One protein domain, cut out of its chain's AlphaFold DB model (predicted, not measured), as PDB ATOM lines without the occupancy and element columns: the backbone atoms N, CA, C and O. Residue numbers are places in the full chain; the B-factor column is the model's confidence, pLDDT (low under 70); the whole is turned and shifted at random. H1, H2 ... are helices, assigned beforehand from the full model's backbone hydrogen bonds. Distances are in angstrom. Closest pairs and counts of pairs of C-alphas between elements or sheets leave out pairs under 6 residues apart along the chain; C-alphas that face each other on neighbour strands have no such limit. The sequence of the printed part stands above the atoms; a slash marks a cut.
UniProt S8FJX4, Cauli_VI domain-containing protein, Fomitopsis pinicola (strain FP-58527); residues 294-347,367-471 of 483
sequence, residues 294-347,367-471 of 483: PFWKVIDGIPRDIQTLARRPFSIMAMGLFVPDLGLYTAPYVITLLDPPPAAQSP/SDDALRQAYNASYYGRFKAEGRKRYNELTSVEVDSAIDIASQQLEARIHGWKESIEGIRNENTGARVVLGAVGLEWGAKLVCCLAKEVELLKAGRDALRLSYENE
ATOM      1  N   PRO A 294      51.945 -23.704  49.852       86.81
ATOM      2  CA  PRO A 294      52.660 -24.087  48.629       86.81
ATOM      3  C   PRO A 294      52.059 -23.448  47.361       86.81
ATOM      4  O   PRO A 294      52.669 -23.458  46.297       86.81
ATOM      5  N   PHE A 295      50.878 -22.839  47.486       89.31
ATOM      6  CA  PHE A 295      50.156 -22.124  46.439       89.31
ATOM      7  C   PHE A 295      50.326 -20.599  46.517       89.31
ATOM      8  O   PHE A 295      49.456 -19.854  46.062       89.31
ATOM      9  N   TRP A 296      51.400 -20.102  47.138       83.62
ATOM     10  CA  TRP A 296      51.648 -18.662  47.272       83.62
ATOM     11  C   TRP A 296      51.891 -17.974  45.921       83.62
ATOM     12  O   TRP A 296      51.469 -16.831  45.733       83.62
ATOM     13  N   LYS A 297      52.506 -18.676  44.960       87.62
ATOM     14  CA  LYS A 297      52.648 -18.203  43.575       87.62
ATOM     15  C   LYS A 297      51.306 -18.255  42.845       87.62
ATOM     16  O   LYS A 297      50.420 -19.037  43.189       87.62
ATOM     17  N   VAL A 298      51.131 -17.376  41.861       91.88
ATOM     18  CA  VAL A 298      49.999 -17.463  40.930       91.88
ATOM     19  C   VAL A 298      50.243 -18.653  40.009       91.88
ATOM     20  O   VAL A 298      51.356 -18.810  39.513       91.88
ATOM     21  N   ILE A 299      49.226 -19.497  39.833       93.38
ATOM     22  CA  ILE A 299      49.273 -20.639  38.913       93.38
ATOM     23  C   ILE A 299      48.465 -20.275  37.671       93.38
ATOM     24  O   ILE A 299      47.271 -19.969  37.774       93.38
ATOM     25  N   ASP A 300      49.113 -20.295  36.513       93.19
ATOM     26  CA  ASP A 300      48.483 -19.925  35.250       93.19
ATOM     27  C   ASP A 300      47.366 -20.907  34.870       93.19
ATOM     28  O   ASP A 300      47.447 -22.110  35.114       93.19
ATOM     29  N   GLY A 301      46.281 -20.377  34.302       93.56
ATOM     30  CA  GLY A 301      45.115 -21.167  33.890       93.56
ATOM     31  C   GLY A 301      44.162 -21.576  35.021       93.56
ATOM     32  O   GLY A 301      43.082 -22.091  34.738       93.56
ATOM     33  N   ILE A 302      44.494 -21.311  36.291       97.56
ATOM     34  CA  ILE A 302      43.620 -21.645  37.425       97.56
ATOM     35  C   ILE A 302      42.750 -20.443  37.824       97.56
ATOM     36  O   ILE A 302      43.289 -19.368  38.098       97.56
ATOM     37  N   PRO A 303      41.415 -20.603  37.931       97.25
ATOM     38  CA  PRO A 303      40.516 -19.564  38.426       97.25
ATOM     39  C   PRO A 303      40.962 -18.935  39.760       97.25
ATOM     40  O   PRO A 303      41.452 -19.608  40.672       97.25
ATOM     41  N   ARG A 304      40.807 -17.609  39.883       95.50
ATOM     42  CA  ARG A 304      41.315 -16.833  41.032       95.50
ATOM     43  C   ARG A 304      40.652 -17.223  42.353       95.50
ATOM     44  O   ARG A 304      41.293 -17.176  43.401       95.50
ATOM     45  N   ASP A 305      39.379 -17.578  42.316       95.88
ATOM     46  CA  ASP A 305      38.602 -18.092  43.443       95.88
ATOM     47  C   ASP A 305      39.164 -19.420  43.970       95.88
ATOM     48  O   ASP A 305      39.395 -19.535  45.176       95.88
ATOM     49  N   ILE A 306      39.494 -20.361  43.077       96.69
ATOM     50  CA  ILE A 306      40.178 -21.616  43.422       96.69
ATOM     51  C   ILE A 306      41.520 -21.317  44.092       96.69
ATOM     52  O   ILE A 306      41.772 -21.790  45.199       96.69
ATOM     53  N   GLN A 307      42.363 -20.471  43.486       94.81
ATOM     54  CA  GLN A 307      43.664 -20.115  44.071       94.81
ATOM     55  C   GLN A 307      43.511 -19.454  45.449       94.81
ATOM     56  O   GLN A 307      44.258 -19.746  46.384       94.81
ATOM     57  N   THR A 308      42.513 -18.581  45.601       92.75
ATOM     58  CA  THR A 308      42.228 -17.897  46.868       92.75
ATOM     59  C   THR A 308      41.819 -18.888  47.956       92.75
ATOM     60  O   THR A 308      42.264 -18.747  49.094       92.75
ATOM     61  N   LEU A 309      41.007 -19.896  47.627       92.62
ATOM     62  CA  LEU A 309      40.598 -20.946  48.564       92.62
ATOM     63  C   LEU A 309      41.728 -21.935  48.871       92.62
ATOM     64  O   LEU A 309      41.912 -22.313  50.028       92.62
ATOM     65  N   ALA A 310      42.538 -22.301  47.877       92.50
ATOM     66  CA  ALA A 310      43.681 -23.192  48.058       92.50
ATOM     67  C   ALA A 310      44.727 -22.608  49.023       92.50
ATOM     68  O   ALA A 310      45.289 -23.338  49.841       92.50
ATOM     69  N   ARG A 311      44.928 -21.283  48.988       89.00
ATOM     70  CA  ARG A 311      45.837 -20.547  49.886       89.00
ATOM     71  C   ARG A 311      45.371 -20.481  51.337       89.00
ATOM     72  O   ARG A 311      46.180 -20.182  52.213       89.00
ATOM     73  N   ARG A 312      44.086 -20.718  51.613       85.00
ATOM     74  CA  ARG A 312      43.586 -20.694  52.991       85.00
ATOM     75  C   ARG A 312      44.137 -21.889  53.771       85.00
ATOM     76  O   ARG A 312      44.190 -22.993  53.214       85.00
ATOM     77  N   PRO A 313      44.481 -21.708  55.059       76.75
ATOM     78  CA  PRO A 313      44.740 -22.842  55.938       76.75
ATOM     79  C   PRO A 313      43.508 -23.752  55.955       76.75
ATOM     80  O   PRO A 313      42.387 -23.276  55.779       76.75
ATOM     81  N   PHE A 314      43.704 -25.055  56.131       73.25
ATOM     82  CA  PHE A 314      42.583 -25.990  56.116       73.25
ATOM     83  C   PHE A 314      41.589 -25.691  57.239       73.25
ATOM     84  O   PHE A 314      41.969 -25.503  58.400       73.25
ATOM     85  N   SER A 315      40.306 -25.731  56.895       70.50
ATOM     86  CA  SER A 315      39.250 -25.810  57.890       70.50
ATOM     87  C   SER A 315      39.254 -27.191  58.544       70.50
ATOM     88  O   SER A 315      39.031 -28.214  57.898       70.50
ATOM     89  N   ILE A 316      39.508 -27.213  59.850       62.47
ATOM     90  CA  ILE A 316      39.319 -28.397  60.692       62.47
ATOM     91  C   ILE A 316      37.835 -28.452  61.050       62.47
ATOM     92  O   ILE A 316      37.300 -27.478  61.589       62.47
ATOM     93  N   MET A 317      37.157 -29.560  60.741       62.22
ATOM     94  CA  MET A 317      35.786 -29.743  61.217       62.22
ATOM     95  C   MET A 317      35.788 -29.967  62.731       62.22
ATOM     96  O   MET A 317      36.751 -30.483  63.300       62.22
ATOM     97  N   ALA A 318      34.709 -29.553  63.399       56.09
ATOM     98  CA  ALA A 318      34.534 -29.829  64.818       56.09
ATOM     99  C   ALA A 318      34.639 -31.344  65.091       56.09
ATOM    100  O   ALA A 318      34.212 -32.160  64.272       56.09
ATOM    101  N   MET A 319      35.237 -31.696  66.235       49.41
ATOM    102  CA  MET A 319      35.481 -33.076  66.679       49.41
ATOM    103  C   MET A 319      34.268 -33.995  66.472       49.41
ATOM    104  O   MET A 319      33.140 -33.607  66.766       49.41
ATOM    105  N   GLY A 320      34.524 -35.226  66.017       53.12
ATOM    106  CA  GLY A 320      33.518 -36.293  65.915       53.12
ATOM    107  C   GLY A 320      32.655 -36.265  64.651       53.12
ATOM    108  O   GLY A 320      31.895 -37.201  64.410       53.12
ATOM    109  N   LEU A 321      32.784 -35.241  63.804       57.03
ATOM    110  CA  LEU A 321      32.165 -35.265  62.483       57.03
ATOM    111  C   LEU A 321      33.015 -36.129  61.555       57.03
ATOM    112  O   LEU A 321      34.017 -35.679  60.999       57.03
ATOM    113  N   PHE A 322      32.600 -37.387  61.392       65.12
ATOM    114  CA  PHE A 322      33.043 -38.210  60.277       65.12
ATOM    115  C   PHE A 322      32.731 -37.455  58.987       65.12
ATOM    116  O   PHE A 322      31.567 -37.257  58.633       65.12
ATOM    117  N   VAL A 323      33.777 -36.992  58.312       65.81
ATOM    118  CA  VAL A 323      33.630 -36.375  57.002       65.81
ATOM    119  C   VAL A 323      33.505 -37.530  56.012       65.81
ATOM    120  O   VAL A 323      34.480 -38.268  55.836       65.81
ATOM    121  N   PRO A 324      32.325 -37.741  55.407       78.06
ATOM    122  CA  PRO A 324      32.139 -38.816  54.442       78.06
ATOM    123  C   PRO A 324      33.013 -38.569  53.221       78.06
ATOM    124  O   PRO A 324      33.512 -37.460  53.062       78.06
ATOM    125  N   ASP A 325      33.191 -39.561  52.349       83.50
ATOM    126  CA  ASP A 325      33.816 -39.310  51.050       83.50
ATOM    127  C   ASP A 325      32.994 -38.263  50.285       83.50
ATOM    128  O   ASP A 325      31.856 -38.511  49.899       83.50
ATOM    129  N   LEU A 326      33.575 -37.079  50.101       87.75
ATOM    130  CA  LEU A 326      32.956 -35.955  49.412       87.75
ATOM    131  C   LEU A 326      33.088 -36.088  47.888       87.75
ATOM    132  O   LEU A 326      32.765 -35.147  47.177       87.75
ATOM    133  N   GLY A 327      33.599 -37.208  47.364       88.81
ATOM    134  CA  GLY A 327      33.763 -37.419  45.922       88.81
ATOM    135  C   GLY A 327      34.947 -36.660  45.320       88.81
ATOM    136  O   GLY A 327      35.088 -36.583  44.105       88.81
ATOM    137  N   LEU A 328      35.848 -36.118  46.148       90.44
ATOM    138  CA  LEU A 328      36.970 -35.284  45.688       90.44
ATOM    139  C   LEU A 328      38.027 -36.047  44.878       90.44
ATOM    140  O   LEU A 328      38.830 -35.441  44.163       90.44
ATOM    141  N   TYR A 329      38.077 -37.369  45.017       90.19
ATOM    142  CA  TYR A 329      39.108 -38.216  44.413       90.19
ATOM    143  C   TYR A 329      38.584 -39.073  43.261       90.19
ATOM    144  O   TYR A 329      39.385 -39.657  42.535       90.19
ATOM    145  N   THR A 330      37.269 -39.094  43.047       90.69
ATOM    146  CA  THR A 330      36.610 -39.986  42.091       90.69
ATOM    147  C   THR A 330      35.883 -39.156  41.042       90.69
ATOM    148  O   THR A 330      35.177 -38.215  41.391       90.69
ATOM    149  N   ALA A 331      36.044 -39.486  39.759       87.75
ATOM    150  CA  ALA A 331      35.282 -38.841  38.689       87.75
ATOM    151  C   ALA A 331      33.768 -39.052  38.928       87.75
ATOM    152  O   ALA A 331      33.381 -40.162  39.304       87.75
ATOM    153  N   PRO A 332      32.914 -38.026  38.751       90.31
ATOM    154  CA  PRO A 332      33.155 -36.752  38.052       90.31
ATOM    155  C   PRO A 332      33.773 -35.606  38.889       90.31
ATOM    156  O   PRO A 332      33.734 -34.459  38.464       90.31
ATOM    157  N   TYR A 333      34.360 -35.877  40.060       92.38
ATOM    158  CA  TYR A 333      34.955 -34.875  40.967       92.38
ATOM    159  C   TYR A 333      33.968 -33.812  41.470       92.38
ATOM    160  O   TYR A 333      34.358 -32.703  41.835       92.38
ATOM    161  N   VAL A 334      32.684 -34.165  41.495       92.69
ATOM    162  CA  VAL A 334      31.616 -33.333  42.041       92.69
ATOM    163  C   VAL A 334      31.505 -33.600  43.537       92.69
ATOM    164  O   VAL A 334      31.468 -34.754  43.977       92.69
ATOM    165  N   ILE A 335      31.439 -32.525  44.322       91.25
ATOM    166  CA  ILE A 335      31.293 -32.600  45.770       91.25
ATOM    167  C   ILE A 335      29.928 -33.197  46.083       91.25
ATOM    168  O   ILE A 335      28.893 -32.553  45.912       91.25
ATOM    169  N   THR A 336      29.934 -34.439  46.553       88.56
ATOM    170  CA  THR A 336      28.709 -35.166  46.878       88.56
ATOM    171  C   THR A 336      28.417 -35.018  48.364       88.56
ATOM    172  O   THR A 336      29.154 -35.515  49.215       88.56
ATOM    173  N   LEU A 337      27.330 -34.318  48.687       86.88
ATOM    174  CA  LEU A 337      26.825 -34.204  50.052       86.88
ATOM    175  C   LEU A 337      25.814 -35.332  50.293       86.88
ATOM    176  O   LEU A 337      24.745 -35.336  49.684       86.88
ATOM    177  N   LEU A 338      26.163 -36.291  51.159       79.88
ATOM    178  CA  LEU A 338      25.295 -37.426  51.498       79.88
ATOM    179  C   LEU A 338      23.905 -36.975  51.980       79.88
ATOM    180  O   LEU A 338      23.777 -35.987  52.711       79.88
ATOM    181  N   ASP A 339      22.886 -37.744  51.593       77.50
ATOM    182  CA  ASP A 339      21.507 -37.621  52.065       77.50
ATOM    183  C   ASP A 339      21.013 -38.980  52.612       77.50
ATOM    184  O   ASP A 339      21.005 -39.959  51.859       77.50
ATOM    185  N   PRO A 340      20.644 -39.086  53.904       74.38
ATOM    186  CA  PRO A 340      20.733 -38.049  54.935       74.38
ATOM    187  C   PRO A 340      22.192 -37.698  55.277       74.38
ATOM    188  O   PRO A 340      23.090 -38.523  55.078       74.38
ATOM    189  N   PRO A 341      22.463 -36.488  55.812       65.19
ATOM    190  CA  PRO A 341      23.784 -36.179  56.342       65.19
ATOM    191  C   PRO A 341      24.166 -37.248  57.375       65.19
ATOM    192  O   PRO A 341      23.287 -37.704  58.117       65.19
ATOM    193  N   PRO A 342      25.446 -37.669  57.429       62.75
ATOM    194  CA  PRO A 342      25.862 -38.700  58.364       62.75
ATOM    195  C   PRO A 342      25.426 -38.286  59.765       62.75
ATOM    196  O   PRO A 342      25.697 -37.159  60.198       62.75
ATOM    197  N   ALA A 343      24.705 -39.179  60.449       60.59
ATOM    198  CA  ALA A 343      24.366 -38.966  61.845       60.59
ATOM    199  C   ALA A 343      25.669 -38.654  62.584       60.59
ATOM    200  O   ALA A 343      26.678 -39.325  62.347       60.59
ATOM    201  N   ALA A 344      25.661 -37.617  63.428       56.22
ATOM    202  CA  ALA A 344      26.793 -37.353  64.304       56.22
ATOM    203  C   ALA A 344      27.096 -38.671  65.017       56.22
ATOM    204  O   ALA A 344      26.228 -39.197  65.721       56.22
ATOM    205  N   GLN A 345      28.261 -39.259  64.734       50.53
ATOM    206  CA  GLN A 345      28.617 -40.520  65.358       50.53
ATOM    207  C   GLN A 345      28.569 -40.263  66.863       50.53
ATOM    208  O   GLN A 345      29.110 -39.259  67.339       50.53
ATOM    209  N   SER A 346      27.856 -41.126  67.598       44.72
ATOM    210  CA  SER A 346      27.968 -41.142  69.055       44.72
ATOM    211  C   SER A 346      29.462 -41.133  69.375       44.72
ATOM    212  O   SER A 346      30.181 -41.826  68.652       44.72
ATOM    213  N   PRO A 347      29.948 -40.365  70.366       48.03
ATOM    214  CA  PRO A 347      31.353 -40.367  70.765       48.03
ATOM    215  C   PRO A 347      31.740 -41.791  71.182       48.03
ATOM    216  O   PRO A 347      31.587 -42.182  72.333       48.03
ATOM    217  N   SER A 367      54.433 -32.417  64.524       66.12
ATOM    218  CA  SER A 367      54.685 -33.734  63.935       66.12
ATOM    219  C   SER A 367      53.614 -34.072  62.884       66.12
ATOM    220  O   SER A 367      52.477 -33.592  62.964       66.12
ATOM    221  N   ASP A 368      53.940 -34.906  61.886       63.84
ATOM    222  CA  ASP A 368      52.960 -35.319  60.858       63.84
ATOM    223  C   ASP A 368      51.720 -35.967  61.504       63.84
ATOM    224  O   ASP A 368      50.608 -35.792  61.011       63.84
ATOM    225  N   ASP A 369      51.883 -36.618  62.660       60.31
ATOM    226  CA  ASP A 369      50.786 -37.195  63.441       60.31
ATOM    227  C   ASP A 369      49.910 -36.133  64.119       60.31
ATOM    228  O   ASP A 369      48.679 -36.220  64.049       60.31
ATOM    229  N   ALA A 370      50.499 -35.070  64.677       62.31
ATOM    230  CA  ALA A 370      49.740 -33.932  65.199       62.31
ATOM    231  C   ALA A 370      48.980 -33.195  64.077       62.31
ATOM    232  O   ALA A 370      47.822 -32.803  64.253       62.31
ATOM    233  N   LEU A 371      49.587 -33.066  62.889       63.25
ATOM    234  CA  LEU A 371      48.934 -32.506  61.699       63.25
ATOM    235  C   LEU A 371      47.785 -33.393  61.210       63.25
ATOM    236  O   LEU A 371      46.723 -32.867  60.876       63.25
ATOM    237  N   ARG A 372      47.947 -34.722  61.210       64.00
ATOM    238  CA  ARG A 372      46.865 -35.670  60.896       64.00
ATOM    239  C   ARG A 372      45.704 -35.494  61.868       64.00
ATOM    240  O   ARG A 372      44.572 -35.296  61.435       64.00
ATOM    241  N   GLN A 373      45.962 -35.502  63.173       57.69
ATOM    242  CA  GLN A 373      44.906 -35.342  64.178       57.69
ATOM    243  C   GLN A 373      44.202 -33.976  64.093       57.69
ATOM    244  O   GLN A 373      42.997 -33.878  64.367       57.69
ATOM    245  N   ALA A 374      44.925 -32.932  63.676       55.44
ATOM    246  CA  ALA A 374      44.369 -31.614  63.415       55.44
ATOM    247  C   ALA A 374      43.508 -31.597  62.135       55.44
ATOM    248  O   ALA A 374      42.344 -31.219  62.194       55.44
ATOM    249  N   TYR A 375      44.010 -32.045  60.986       57.72
ATOM    250  CA  TYR A 375      43.431 -31.754  59.666       57.72
ATOM    251  C   TYR A 375      42.446 -32.786  59.106       57.72
ATOM    252  O   TYR A 375      42.486 -33.082  57.912       57.72
ATOM    253  N   ASN A 376      41.531 -33.306  59.931       66.06
ATOM    254  CA  ASN A 376      40.682 -34.447  59.561       66.06
ATOM    255  C   ASN A 376      41.561 -35.598  59.041       66.06
ATOM    256  O   ASN A 376      41.632 -35.813  57.833       66.06
ATOM    257  N   ALA A 377      42.255 -36.304  59.940       66.75
ATOM    258  CA  ALA A 377      43.307 -37.291  59.645       66.75
ATOM    259  C   ALA A 377      43.082 -38.150  58.391       66.75
ATOM    260  O   ALA A 377      44.012 -38.361  57.613       66.75
ATOM    261  N   SER A 378      41.844 -38.591  58.163       73.06
ATOM    262  CA  SER A 378      41.448 -39.357  56.983       73.06
ATOM    263  C   SER A 378      41.637 -38.601  55.661       73.06
ATOM    264  O   SER A 378      42.184 -39.163  54.715       73.06
ATOM    265  N   TYR A 379      41.238 -37.331  55.576       78.06
ATOM    266  CA  TYR A 379      41.359 -36.509  54.372       78.06
ATOM    267  C   TYR A 379      42.796 -36.134  54.068       78.06
ATOM    268  O   TYR A 379      43.217 -36.270  52.924       78.06
ATOM    269  N   TYR A 380      43.553 -35.709  55.078       82.12
ATOM    270  CA  TYR A 380      44.966 -35.387  54.901       82.12
ATOM    271  C   TYR A 380      45.794 -36.628  54.540       82.12
ATOM    272  O   TYR A 380      46.592 -36.591  53.602       82.12
ATOM    273  N   GLY A 381      45.550 -37.756  55.213       83.94
ATOM    274  CA  GLY A 381      46.178 -39.033  54.875       83.94
ATOM    275  C   GLY A 381      45.843 -39.479  53.451       83.94
ATOM    276  O   GLY A 381      46.746 -39.780  52.669       83.94
ATOM    277  N   ARG A 382      44.557 -39.439  53.073       86.88
ATOM    278  CA  ARG A 382      44.113 -39.768  51.710       86.88
ATOM    279  C   ARG A 382      44.691 -38.811  50.675       86.88
ATOM    280  O   ARG A 382      45.105 -39.254  49.615       86.88
ATOM    281  N   PHE A 383      44.787 -37.527  50.988       89.44
ATOM    282  CA  PHE A 383      45.373 -36.520  50.112       89.44
ATOM    283  C   PHE A 383      46.836 -36.828  49.774       89.44
ATOM    284  O   PHE A 383      47.204 -36.833  48.596       89.44
ATOM    285  N   LYS A 384      47.650 -37.166  50.784       90.75
ATOM    286  CA  LYS A 384      49.035 -37.620  50.588       90.75
ATOM    287  C   LYS A 384      49.107 -38.939  49.816       90.75
ATOM    288  O   LYS A 384      49.927 -39.068  48.908       90.75
ATOM    289  N   ALA A 385      48.259 -39.910  50.155       91.56
ATOM    290  CA  ALA A 385      48.233 -41.214  49.494       91.56
ATOM    291  C   ALA A 385      47.879 -41.096  48.001       91.56
ATOM    292  O   ALA A 385      48.578 -41.645  47.154       91.56
ATOM    293  N   GLU A 386      46.847 -40.319  47.675       93.00
ATOM    294  CA  GLU A 386      46.407 -40.067  46.301       93.00
ATOM    295  C   GLU A 386      47.421 -39.221  45.522       93.00
ATOM    296  O   GLU A 386      47.623 -39.450  44.334       93.00
ATOM    297  N   GLY A 387      48.100 -38.270  46.175       94.62
ATOM    298  CA  GLY A 387      49.232 -37.549  45.582       94.62
ATOM    299  C   GLY A 387      50.372 -38.483  45.176       94.62
ATOM    300  O   GLY A 387      50.825 -38.454  44.034       94.62
ATOM    301  N   ARG A 388      50.773 -39.386  46.078       96.44
ATOM    302  CA  ARG A 388      51.805 -40.396  45.806       96.44
ATOM    303  C   ARG A 388      51.389 -41.369  44.705       96.44
ATOM    304  O   ARG A 388      52.197 -41.681  43.834       96.44
ATOM    305  N   LYS A 389      50.137 -41.831  44.730       95.62
ATOM    306  CA  LYS A 389      49.576 -42.706  43.696       95.62
ATOM    307  C   LYS A 389      49.653 -42.044  42.319       95.62
ATOM    308  O   LYS A 389      50.231 -42.635  41.413       95.62
ATOM    309  N   ARG A 390      49.167 -40.803  42.187       95.31
ATOM    310  CA  ARG A 390      49.257 -40.047  40.926       95.31
ATOM    311  C   ARG A 390      50.696 -39.843  40.474       95.31
ATOM    312  O   ARG A 390      50.982 -40.030  39.302       95.31
ATOM    313  N   TYR A 391      51.609 -39.488  41.378       96.94
ATOM    314  CA  TYR A 391      53.025 -39.343  41.030       96.94
ATOM    315  C   TYR A 391      53.593 -40.628  40.405       96.94
ATOM    316  O   TYR A 391      54.252 -40.569  39.367       96.94
ATOM    317  N   ASN A 392      53.296 -41.791  40.989       97.50
ATOM    318  CA  ASN A 392      53.715 -43.083  40.441       97.50
ATOM    319  C   ASN A 392      53.078 -43.372  39.069       97.50
ATOM    320  O   ASN A 392      53.757 -43.849  38.166       97.50
ATOM    321  N   GLU A 393      51.793 -43.058  38.888       96.12
ATOM    322  CA  GLU A 393      51.103 -43.215  37.600       96.12
ATOM    323  C   GLU A 393      51.733 -42.321  36.519       96.12
ATOM    324  O   GLU A 393      52.121 -42.804  35.455       96.12
ATOM    325  N   LEU A 394      51.932 -41.036  36.819       96.19
ATOM    326  CA  LEU A 394      52.482 -40.046  35.887       96.19
ATOM    327  C   LEU A 394      53.948 -40.314  35.528       96.19
ATOM    328  O   LEU A 394      54.386 -39.976  34.431       96.19
ATOM    329  N   THR A 395      54.717 -40.927  36.429       96.56
ATOM    330  CA  THR A 395      56.109 -41.313  36.146       96.56
ATOM    331  C   THR A 395      56.227 -42.612  35.355       96.56
ATOM    332  O   THR A 395      57.262 -42.836  34.725       96.56
ATOM    333  N   SER A 396      55.181 -43.443  35.348       96.44
ATOM    334  CA  SER A 396      55.173 -44.742  34.662       96.44
ATOM    335  C   SER A 396      54.844 -44.669  33.165       96.44
ATOM    336  O   SER A 396      55.225 -45.561  32.412       96.44
ATOM    337  N   VAL A 397      54.161 -43.611  32.725       97.19
ATOM    338  CA  VAL A 397      53.761 -43.389  31.322       97.19
ATOM    339  C   VAL A 397      54.727 -42.441  30.611       97.19
ATOM    340  O   VAL A 397      55.569 -41.843  31.269       97.19
ATOM    341  N   GLU A 398      54.659 -42.283  29.286       97.69
ATOM    342  CA  GLU A 398      55.465 -41.286  28.553       97.69
ATOM    343  C   GLU A 398      55.104 -39.844  28.951       97.69
ATOM    344  O   GLU A 398      53.992 -39.586  29.402       97.69
ATOM    345  N   VAL A 399      56.046 -38.897  28.829       96.88
ATOM    346  CA  VAL A 399      55.871 -37.521  29.346       96.88
ATOM    347  C   VAL A 399      54.668 -36.829  28.708       96.88
ATOM    348  O   VAL A 399      53.853 -36.271  29.437       96.88
ATOM    349  N   ASP A 400      54.511 -36.924  27.390       97.62
ATOM    350  CA  ASP A 400      53.393 -36.289  26.683       97.62
ATOM    351  C   ASP A 400      52.049 -36.899  27.107       97.62
ATOM    352  O   ASP A 400      51.110 -36.179  27.439       97.62
ATOM    353  N   SER A 401      51.993 -38.228  27.248       97.69
ATOM    354  CA  SER A 401      50.814 -38.918  27.790       97.69
ATOM    355  C   SER A 401      50.513 -38.512  29.238       97.69
ATOM    356  O   SER A 401      49.352 -38.329  29.596       97.69
ATOM    357  N   ALA A 402      51.539 -38.341  30.082       97.56
ATOM    358  CA  ALA A 402      51.369 -37.861  31.454       97.56
ATOM    359  C   ALA A 402      50.787 -36.440  31.482       97.56
ATOM    360  O   ALA A 402      49.894 -36.163  32.284       97.56
ATOM    361  N   ILE A 403      51.279 -35.552  30.609       98.00
ATOM    362  CA  ILE A 403      50.777 -34.180  30.469       98.00
ATOM    363  C   ILE A 403      49.303 -34.200  30.063       98.00
ATOM    364  O   ILE A 403      48.507 -33.496  30.687       98.00
ATOM    365  N   ASP A 404      48.931 -35.017  29.078       97.94
ATOM    366  CA  ASP A 404      47.551 -35.118  28.596       97.94
ATOM    367  C   ASP A 404      46.608 -35.652  29.679       97.94
ATOM    368  O   ASP A 404      45.581 -35.033  29.965       97.94
ATOM    369  N   ILE A 405      46.980 -36.749  30.349       96.25
ATOM    370  CA  ILE A 405      46.191 -37.347  31.439       96.25
ATOM    371  C   ILE A 405      45.994 -36.339  32.577       96.25
ATOM    372  O   ILE A 405      44.869 -36.122  33.039       96.25
ATOM    373  N   ALA A 406      47.077 -35.695  33.025       96.94
ATOM    374  CA  ALA A 406      47.018 -34.730  34.116       96.94
ATOM    375  C   ALA A 406      46.224 -33.470  33.731       96.94
ATOM    376  O   ALA A 406      45.473 -32.948  34.556       96.94
ATOM    377  N   SER A 407      46.329 -33.010  32.480       97.69
ATOM    378  CA  SER A 407      45.580 -31.850  31.976       97.69
ATOM    379  C   SER A 407      44.081 -32.142  31.870       97.69
ATOM    380  O   SER A 407      43.277 -31.355  32.362       97.69
ATOM    381  N   GLN A 408      43.691 -33.305  31.336       96.94
ATOM    382  CA  GLN A 408      42.283 -33.725  31.286       96.94
ATOM    383  C   GLN A 408      41.684 -33.847  32.690       96.94
ATOM    384  O   GLN A 408      40.577 -33.375  32.959       96.94
ATOM    385  N   GLN A 409      42.430 -34.444  33.623       96.81
ATOM    386  CA  GLN A 409      41.990 -34.548  35.009       96.81
ATOM    387  C   GLN A 409      41.880 -33.166  35.679       96.81
ATOM    388  O   GLN A 409      40.964 -32.945  36.477       96.81
ATOM    389  N   LEU A 410      42.781 -32.231  35.363       97.38
ATOM    390  CA  LEU A 410      42.743 -30.857  35.870       97.38
ATOM    391  C   LEU A 410      41.479 -30.136  35.401       97.38
ATOM    392  O   LEU A 410      40.764 -29.564  36.226       97.38
ATOM    393  N   GLU A 411      41.174 -30.206  34.108       97.31
ATOM    394  CA  GLU A 411      39.970 -29.614  33.522       97.31
ATOM    395  C   GLU A 411      38.695 -30.200  34.138       97.31
ATOM    396  O   GLU A 411      37.824 -29.449  34.586       97.31
ATOM    397  N   ALA A 412      38.623 -31.531  34.264       96.88
ATOM    398  CA  ALA A 412      37.492 -32.214  34.883       96.88
ATOM    399  C   ALA A 412      37.283 -31.787  36.346       96.88
ATOM    400  O   ALA A 412      36.154 -31.546  36.770       96.88
ATOM    401  N   ARG A 413      38.362 -31.635  37.128       96.69
ATOM    402  CA  ARG A 413      38.273 -31.167  38.522       96.69
ATOM    403  C   ARG A 413      37.866 -29.700  38.618       96.69
ATOM    404  O   ARG A 413      37.090 -29.362  39.506       96.69
ATOM    405  N   ILE A 414      38.353 -28.831  37.729       97.25
ATOM    406  CA  ILE A 414      37.915 -27.426  37.677       97.25
ATOM    407  C   ILE A 414      36.418 -27.357  37.361       97.25
ATOM    408  O   ILE A 414      35.701 -26.576  37.987       97.25
ATOM    409  N   HIS A 415      35.944 -28.174  36.418       96.19
ATOM    410  CA  HIS A 415      34.531 -28.256  36.068       96.19
ATOM    411  C   HIS A 415      33.680 -28.739  37.247       96.19
ATOM    412  O   HIS A 415      32.804 -28.005  37.704       96.19
ATOM    413  N   GLY A 416      33.997 -29.913  37.807       95.31
ATOM    414  CA  GLY A 416      33.256 -30.486  38.935       95.31
ATOM    415  C   GLY A 416      33.261 -29.579  40.168       95.31
ATOM    416  O   GLY A 416      32.251 -29.449  40.860       95.31
ATOM    417  N   TRP A 417      34.360 -28.860  40.410       95.81
ATOM    418  CA  TRP A 417      34.435 -27.869  41.482       95.81
ATOM    419  C   TRP A 417      33.491 -26.677  41.256       95.81
ATOM    420  O   TRP A 417      32.804 -26.263  42.189       95.81
ATOM    421  N   LYS A 418      33.404 -26.151  40.026       95.31
ATOM    422  CA  LYS A 418      32.470 -25.064  39.677       95.31
ATOM    423  C   LYS A 418      31.013 -25.498  39.813       95.31
ATOM    424  O   LYS A 418      30.225 -24.770  40.405       95.31
ATOM    425  N   GLU A 419      30.666 -26.687  39.324       94.12
ATOM    426  CA  GLU A 419      29.315 -27.246  39.479       94.12
ATOM    427  C   GLU A 419      28.937 -27.404  40.957       94.12
ATOM    428  O   GLU A 419      27.822 -27.081  41.372       94.12
ATOM    429  N   SER A 420      29.900 -27.829  41.776       93.81
ATOM    430  CA  SER A 420      29.697 -28.012  43.211       93.81
ATOM    431  C   SER A 420      29.376 -26.707  43.941       93.81
ATOM    432  O   SER A 420      28.599 -26.729  44.893       93.81
ATOM    433  N   ILE A 421      29.934 -25.566  43.515       93.19
ATOM    434  CA  ILE A 421      29.627 -24.261  44.126       93.19
ATOM    435  C   ILE A 421      28.140 -23.951  44.033       93.19
ATOM    436  O   ILE A 421      27.546 -23.544  45.031       93.19
ATOM    437  N   GLU A 422      27.553 -24.127  42.853       88.38
ATOM    438  CA  GLU A 422      26.142 -23.811  42.634       88.38
ATOM    439  C   GLU A 422      25.244 -24.748  43.446       88.38
ATOM    440  O   GLU A 422      24.288 -24.295  44.076       88.38
ATOM    441  N   GLY A 423      25.605 -26.033  43.541       86.94
ATOM    442  CA  GLY A 423      24.924 -26.984  44.421       86.94
ATOM    443  C   GLY A 423      24.971 -26.556  45.891       86.94
ATOM    444  O   GLY A 423      23.937 -26.473  46.547       86.94
ATOM    445  N   ILE A 424      26.158 -26.208  46.395       89.00
ATOM    446  CA  ILE A 424      26.379 -25.847  47.804       89.00
ATOM    447  C   ILE A 424      25.731 -24.502  48.163       89.00
ATOM    448  O   ILE A 424      25.261 -24.334  49.286       89.00
ATOM    449  N   ARG A 425      25.675 -23.534  47.240       87.62
ATOM    450  CA  ARG A 425      25.025 -22.229  47.475       87.62
ATOM    451  C   ARG A 425      23.527 -22.340  47.741       87.62
ATOM    452  O   ARG A 425      22.987 -21.499  48.452       87.62
ATOM    453  N   ASN A 426      22.883 -23.359  47.183       86.12
ATOM    454  CA  ASN A 426      21.452 -23.599  47.345       86.12
ATOM    455  C   ASN A 426      21.118 -24.412  48.612       86.12
ATOM    456  O   ASN A 426      19.945 -24.650  48.902       86.12
ATOM    457  N   GLU A 427      22.127 -24.841  49.376       84.75
ATOM    458  CA  GLU A 427      21.945 -25.625  50.595       84.75
ATOM    459  C   GLU A 427      21.598 -24.754  51.802       84.75
ATOM    460  O   GLU A 427      22.325 -23.831  52.164       84.75
ATOM    461  N   ASN A 428      20.524 -25.121  52.504       82.75
ATOM    462  CA  ASN A 428      20.049 -24.395  53.689       82.75
ATOM    463  C   ASN A 428      20.326 -25.136  55.007       82.75
ATOM    464  O   ASN A 428      20.094 -24.604  56.093       82.75
ATOM    465  N   THR A 429      20.820 -26.374  54.938       79.94
ATOM    466  CA  THR A 429      21.082 -27.182  56.133       79.94
ATOM    467  C   THR A 429      22.474 -26.874  56.672       79.94
ATOM    468  O   THR A 429      23.465 -27.134  55.993       79.94
ATOM    469  N   GLY A 430      22.573 -26.393  57.917       76.94
ATOM    470  CA  GLY A 430      23.847 -25.963  58.513       76.94
ATOM    471  C   GLY A 430      24.990 -26.982  58.380       76.94
ATOM    472  O   GLY A 430      26.095 -26.609  58.008       76.94
ATOM    473  N   ALA A 431      24.726 -28.277  58.587       75.00
ATOM    474  CA  ALA A 431      25.738 -29.328  58.415       75.00
ATOM    475  C   ALA A 431      26.222 -29.473  56.957       75.00
ATOM    476  O   ALA A 431      27.420 -29.628  56.718       75.00
ATOM    477  N   ARG A 432      25.310 -29.374  55.980       80.19
ATOM    478  CA  ARG A 432      25.615 -29.459  54.541       80.19
ATOM    479  C   ARG A 432      26.404 -28.243  54.067       80.19
ATOM    480  O   ARG A 432      27.365 -28.410  53.325       80.19
ATOM    481  N   VAL A 433      26.085 -27.051  54.575       83.94
ATOM    482  CA  VAL A 433      26.849 -25.823  54.297       83.94
ATOM    483  C   VAL A 433      28.303 -25.963  54.762       83.94
ATOM    484  O   VAL A 433      29.222 -25.636  54.014       83.94
ATOM    485  N   VAL A 434      28.535 -26.497  55.968       82.56
ATOM    486  CA  VAL A 434      29.902 -26.696  56.483       82.56
ATOM    487  C   VAL A 434      30.638 -27.782  55.690       82.56
ATOM    488  O   VAL A 434      31.784 -27.566  55.303       82.56
ATOM    489  N   LEU A 435      29.996 -28.923  55.403       83.19
ATOM    490  CA  LEU A 435      30.592 -29.990  54.583       83.19
ATOM    491  C   LEU A 435      30.931 -29.506  53.168       83.19
ATOM    492  O   LEU A 435      32.017 -29.793  52.669       83.19
ATOM    493  N   GLY A 436      30.042 -28.728  52.554       87.88
ATOM    494  CA  GLY A 436      30.264 -28.111  51.252       87.88
ATOM    495  C   GLY A 436      31.448 -27.148  51.269       87.88
ATOM    496  O   GLY A 436      32.329 -27.248  50.420       87.88
ATOM    497  N   ALA A 437      31.535 -26.270  52.272       88.62
ATOM    498  CA  ALA A 437      32.669 -25.357  52.418       88.62
ATOM    499  C   ALA A 437      34.006 -26.107  52.560       88.62
ATOM    500  O   ALA A 437      34.981 -25.767  51.888       88.62
ATOM    501  N   VAL A 438      34.040 -27.162  53.379       86.56
ATOM    502  CA  VAL A 438      35.222 -28.023  53.543       86.56
ATOM    503  C   VAL A 438      35.568 -28.715  52.223       86.56
ATOM    504  O   VAL A 438      36.724 -28.684  51.803       86.56
ATOM    505  N   GLY A 439      34.578 -29.282  51.533       90.44
ATOM    506  CA  GLY A 439      34.759 -29.901  50.221       90.44
ATOM    507  C   GLY A 439      35.350 -28.937  49.196       90.44
ATOM    508  O   GLY A 439      36.296 -29.296  48.499       90.44
ATOM    509  N   LEU A 440      34.859 -27.696  49.143       93.56
ATOM    510  CA  LEU A 440      35.364 -26.669  48.228       93.56
ATOM    511  C   LEU A 440      36.814 -26.294  48.535       93.56
ATOM    512  O   LEU A 440      37.609 -26.141  47.607       93.56
ATOM    513  N   GLU A 441      37.185 -26.178  49.811       91.56
ATOM    514  CA  GLU A 441      38.566 -25.889  50.209       91.56
ATOM    515  C   GLU A 441      39.531 -27.021  49.840       91.56
ATOM    516  O   GLU A 441      40.614 -26.755  49.310       91.56
ATOM    517  N   TRP A 442      39.155 -28.276  50.100       91.12
ATOM    518  CA  TRP A 442      39.970 -29.438  49.735       91.12
ATOM    519  C   TRP A 442      40.044 -29.632  48.220       91.12
ATOM    520  O   TRP A 442      41.128 -29.858  47.681       91.12
ATOM    521  N   GLY A 443      38.917 -29.477  47.521       94.62
ATOM    522  CA  GLY A 443      38.853 -29.522  46.063       94.62
ATOM    523  C   GLY A 443      39.752 -28.467  45.419       94.62
ATOM    524  O   GLY A 443      40.507 -28.784  44.502       94.62
ATOM    525  N   ALA A 444      39.769 -27.244  45.957       95.75
ATOM    526  CA  ALA A 444      40.630 -26.179  45.450       95.75
ATOM    527  C   ALA A 444      42.126 -26.508  45.594       95.75
ATOM    528  O   ALA A 444      42.903 -26.299  44.663       95.75
ATOM    529  N   LYS A 445      42.534 -27.076  46.735       94.06
ATOM    530  CA  LYS A 445      43.922 -27.515  46.957       94.06
ATOM    531  C   LYS A 445      44.321 -28.645  46.008       94.06
ATOM    532  O   LYS A 445      45.418 -28.607  45.463       94.06
ATOM    533  N   LEU A 446      43.427 -29.607  45.769       94.94
ATOM    534  CA  LEU A 446      43.645 -30.685  44.799       94.94
ATOM    535  C   LEU A 446      43.836 -30.150  43.377       94.94
ATOM    536  O   LEU A 446      44.761 -30.582  42.695       94.94
ATOM    537  N   VAL A 447      43.010 -29.190  42.951       97.25
ATOM    538  CA  VAL A 447      43.157 -28.524  41.647       97.25
ATOM    539  C   VAL A 447      44.520 -27.840  41.539       97.25
ATOM    540  O   VAL A 447      45.240 -28.065  40.571       97.25
ATOM    541  N   CYS A 448      44.923 -27.053  42.542       96.88
ATOM    542  CA  CYS A 448      46.220 -26.375  42.522       96.88
ATOM    543  C   CYS A 448      47.416 -27.344  42.586       96.88
ATOM    544  O   CYS A 448      48.436 -27.080  41.951       96.88
ATOM    545  N   CYS A 449      47.307 -28.468  43.304       95.81
ATOM    546  CA  CYS A 449      48.309 -29.539  43.265       95.81
ATOM    547  C   CYS A 449      48.491 -30.076  41.851       95.81
ATOM    548  O   CYS A 449      49.614 -30.124  41.357       95.81
ATOM    549  N   LEU A 450      47.385 -30.449  41.208       96.75
ATOM    550  CA  LEU A 450      47.411 -31.050  39.881       96.75
ATOM    551  C   LEU A 450      47.947 -30.068  38.835       96.75
ATOM    552  O   LEU A 450      48.750 -30.432  37.986       96.75
ATOM    553  N   ALA A 451      47.572 -28.795  38.948       97.62
ATOM    554  CA  ALA A 451      48.100 -27.736  38.100       97.62
ATOM    555  C   ALA A 451      49.625 -27.601  38.222       97.62
ATOM    556  O   ALA A 451      50.314 -27.446  37.215       97.62
ATOM    557  N   LYS A 452      50.163 -27.721  39.445       96.69
ATOM    558  CA  LYS A 452      51.611 -27.707  39.662       96.69
ATOM    559  C   LYS A 452      52.294 -28.955  39.099       96.69
ATOM    560  O   LYS A 452      53.375 -28.845  38.534       96.69
ATOM    561  N   GLU A 453      51.667 -30.123  39.228       96.81
ATOM    562  CA  GLU A 453      52.147 -31.372  38.620       96.81
ATOM    563  C   GLU A 453      52.218 -31.239  37.084       96.81
ATOM    564  O   GLU A 453      53.244 -31.575  36.496       96.81
ATOM    565  N   VAL A 454      51.194 -30.656  36.442       97.88
ATOM    566  CA  VAL A 454      51.182 -30.358  34.994       97.88
ATOM    567  C   VAL A 454      52.288 -29.370  34.605       97.88
ATOM    568  O   VAL A 454      52.976 -29.586  33.610       97.88
ATOM    569  N   GLU A 455      52.480 -28.293  35.372       97.06
ATOM    570  CA  GLU A 455      53.556 -27.316  35.139       97.06
ATOM    571  C   GLU A 455      54.938 -27.990  35.172       97.06
ATOM    572  O   GLU A 455      55.752 -27.784  34.274       97.06
ATOM    573  N   LEU A 456      55.182 -28.837  36.177       97.06
ATOM    574  CA  LEU A 456      56.440 -29.570  36.321       97.06
ATOM    575  C   LEU A 456      56.640 -30.590  35.199       97.06
ATOM    576  O   LEU A 456      57.743 -30.693  34.674       97.06
ATOM    577  N   LEU A 457      55.588 -31.304  34.789       97.62
ATOM    578  CA  LEU A 457      55.654 -32.225  33.653       97.62
ATOM    579  C   LEU A 457      56.013 -31.502  32.350       97.62
ATOM    580  O   LEU A 457      56.872 -31.983  31.614       97.62
ATOM    581  N   LYS A 458      55.425 -30.325  32.099       97.44
ATOM    582  CA  LYS A 458      55.760 -29.477  30.939       97.44
ATOM    583  C   LYS A 458      57.203 -28.969  30.971       97.44
ATOM    584  O   LYS A 458      57.792 -28.760  29.918       97.44
ATOM    585  N   ALA A 459      57.773 -28.783  32.162       97.38
ATOM    586  CA  ALA A 459      59.187 -28.451  32.337       97.38
ATOM    587  C   ALA A 459      60.126 -29.667  32.171       97.38
ATOM    588  O   ALA A 459      61.339 -29.491  32.072       97.38
ATOM    589  N   GLY A 460      59.579 -30.885  32.129       96.88
ATOM    590  CA  GLY A 460      60.306 -32.139  31.949       96.88
ATOM    591  C   GLY A 460      60.206 -33.075  33.157       96.88
ATOM    592  O   GLY A 460      60.033 -32.659  34.303       96.88
ATOM    593  N   ARG A 461      60.362 -34.382  32.912       95.94
ATOM    594  CA  ARG A 461      60.240 -35.423  33.952       95.94
ATOM    595  C   ARG A 461      61.205 -35.224  35.119       95.94
ATOM    596  O   ARG A 461      60.830 -35.470  36.263       95.94
ATOM    597  N   ASP A 462      62.412 -34.746  34.837       97.25
ATOM    598  CA  ASP A 462      63.418 -34.489  35.865       97.25
ATOM    599  C   ASP A 462      62.978 -33.379  36.822       97.25
ATOM    600  O   ASP A 462      63.220 -33.485  38.020       97.25
ATOM    601  N   ALA A 463      62.251 -32.361  36.346       97.62
ATOM    602  CA  ALA A 463      61.719 -31.305  37.207       97.62
ATOM    603  C   ALA A 463      60.668 -31.847  38.189       97.62
ATOM    604  O   ALA A 463      60.683 -31.498  39.375       97.62
ATOM    605  N   LEU A 464      59.782 -32.736  37.721       97.12
ATOM    606  CA  LEU A 464      58.811 -33.418  38.580       97.12
ATOM    607  C   LEU A 464      59.514 -34.320  39.606       97.12
ATOM    608  O   LEU A 464      59.194 -34.263  40.793       97.12
ATOM    609  N   ARG A 465      60.491 -35.118  39.160       97.38
ATOM    610  CA  ARG A 465      61.262 -36.030  40.013       97.38
ATOM    611  C   ARG A 465      62.064 -35.285  41.080       97.38
ATOM    612  O   ARG A 465      61.948 -35.615  42.254       97.38
ATOM    613  N   LEU A 466      62.817 -34.253  40.696       97.06
ATOM    614  CA  LEU A 466      63.573 -33.413  41.629       97.06
ATOM    615  C   LEU A 466      62.644 -32.738  42.640       97.06
ATOM    616  O   LEU A 466      62.973 -32.658  43.820       97.06
ATOM    617  N   SER A 467      61.466 -32.281  42.209       95.44
ATOM    618  CA  SER A 467      60.479 -31.707  43.132       95.44
ATOM    619  C   SER A 467      59.960 -32.742  44.132       95.44
ATOM    620  O   SER A 467      59.753 -32.400  45.291       95.44
ATOM    621  N   TYR A 468      59.776 -33.996  43.714       96.06
ATOM    622  CA  TYR A 468      59.378 -35.086  44.605       96.06
ATOM    623  C   TYR A 468      60.473 -35.456  45.614       96.06
ATOM    624  O   TYR A 468      60.191 -35.584  46.806       96.06
ATOM    625  N   GLU A 469      61.715 -35.604  45.146       95.44
ATOM    626  CA  GLU A 469      62.876 -35.960  45.974       95.44
ATOM    627  C   GLU A 469      63.180 -34.887  47.031       95.44
ATOM    628  O   GLU A 469      63.534 -35.223  48.156       95.44
ATOM    629  N   ASN A 470      62.973 -33.610  46.699       92.88
ATOM    630  CA  ASN A 470      63.150 -32.485  47.624       92.88
ATOM    631  C   ASN A 470      61.891 -32.159  48.453       92.88
ATOM    632  O   ASN A 470      61.836 -31.113  49.094       92.88
ATOM    633  N   GLU A 471      60.857 -33.005  48.407       92.69
ATOM    634  CA  GLU A 471      59.582 -32.803  49.113       92.69
ATOM    635  C   GLU A 471      58.872 -31.475  48.779       92.69
ATOM    636  O   GLU A 471      58.090 -30.949  49.569       92.69
TER     637      GLU A 471
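What this domain is: This is residues 294 to 347 and 367 to 471 of the 483 residues of the protein "Cauli_VI domain-containing protein" of Fomitopsis pinicola (strain FP-58527) (UniProt S8FJX4). Three long helices run up and down: H4 and H5 lie side by side, while H3 splays from H4 and its near end meets it. H1 crosses H5, short H6 folds back at the end of H5, and H2 makes a corner with H3. Residues 311 to 347, with no named element, lead from H1 round to the opening between H3 and H4. The printed part has 159 residues with six named helices, H1 to H6 in order, and no named strand; it is all helix, compact with a radius of gyration of the C-alphas of 16.3 A, and spans 48 by 36 by 27 A.

How they stand to each other: H1, residues 304 to 310, touches residues 440 to 448 of H5, residues 430 to 459, about perpendicular at 77 degrees; their closest C-alphas, Ala 310 and Lys 445, are 4.5 A apart. H2, residues 368 to 374, touches H3, residues 377 to 396, only at the corner, with C-alphas 372 and 380 closest at 6.3 A. H3 and H4, residues 399 to 425, form a hairpin but only just touch, with 3 pairs of C-alphas within 8 A, the closest Leu 394 and Ala 402 at 5.1 A. H4 and H5 form another hairpin, at a shallow tilt of 20 degrees, opposite ways; C-alphas 424 and 436 are closest at 5.7 A. H3, H4 and H5 form an up-and-down bundle, each running against the one before. H5 is the hub, also touching H6, residues 461 to 469, with C-alphas 456 and 464 closest at 5.1 A. Every O i to N i+4 pair is within hydrogen-bond range in H1, H2, H3, H5 and H6, and 22 of 23 in H4.

Where its parts are: H1 begins at C-alpha 304 (41.315, -16.833, 41.032). H3 measures 28.6 A, H4 38.9 A and H5 44.0 A from first to last C-alpha. H6 ends at C-alpha 469 (62.876, -35.960, 45.974).

The domain as a whole: Residues 348 to 366 are not printed, and C-alphas 347 and 367 are 25.2 A apart across the cut. Confidence is under 70 in residues 316 to 323, 341 to 347 and 367 to 377.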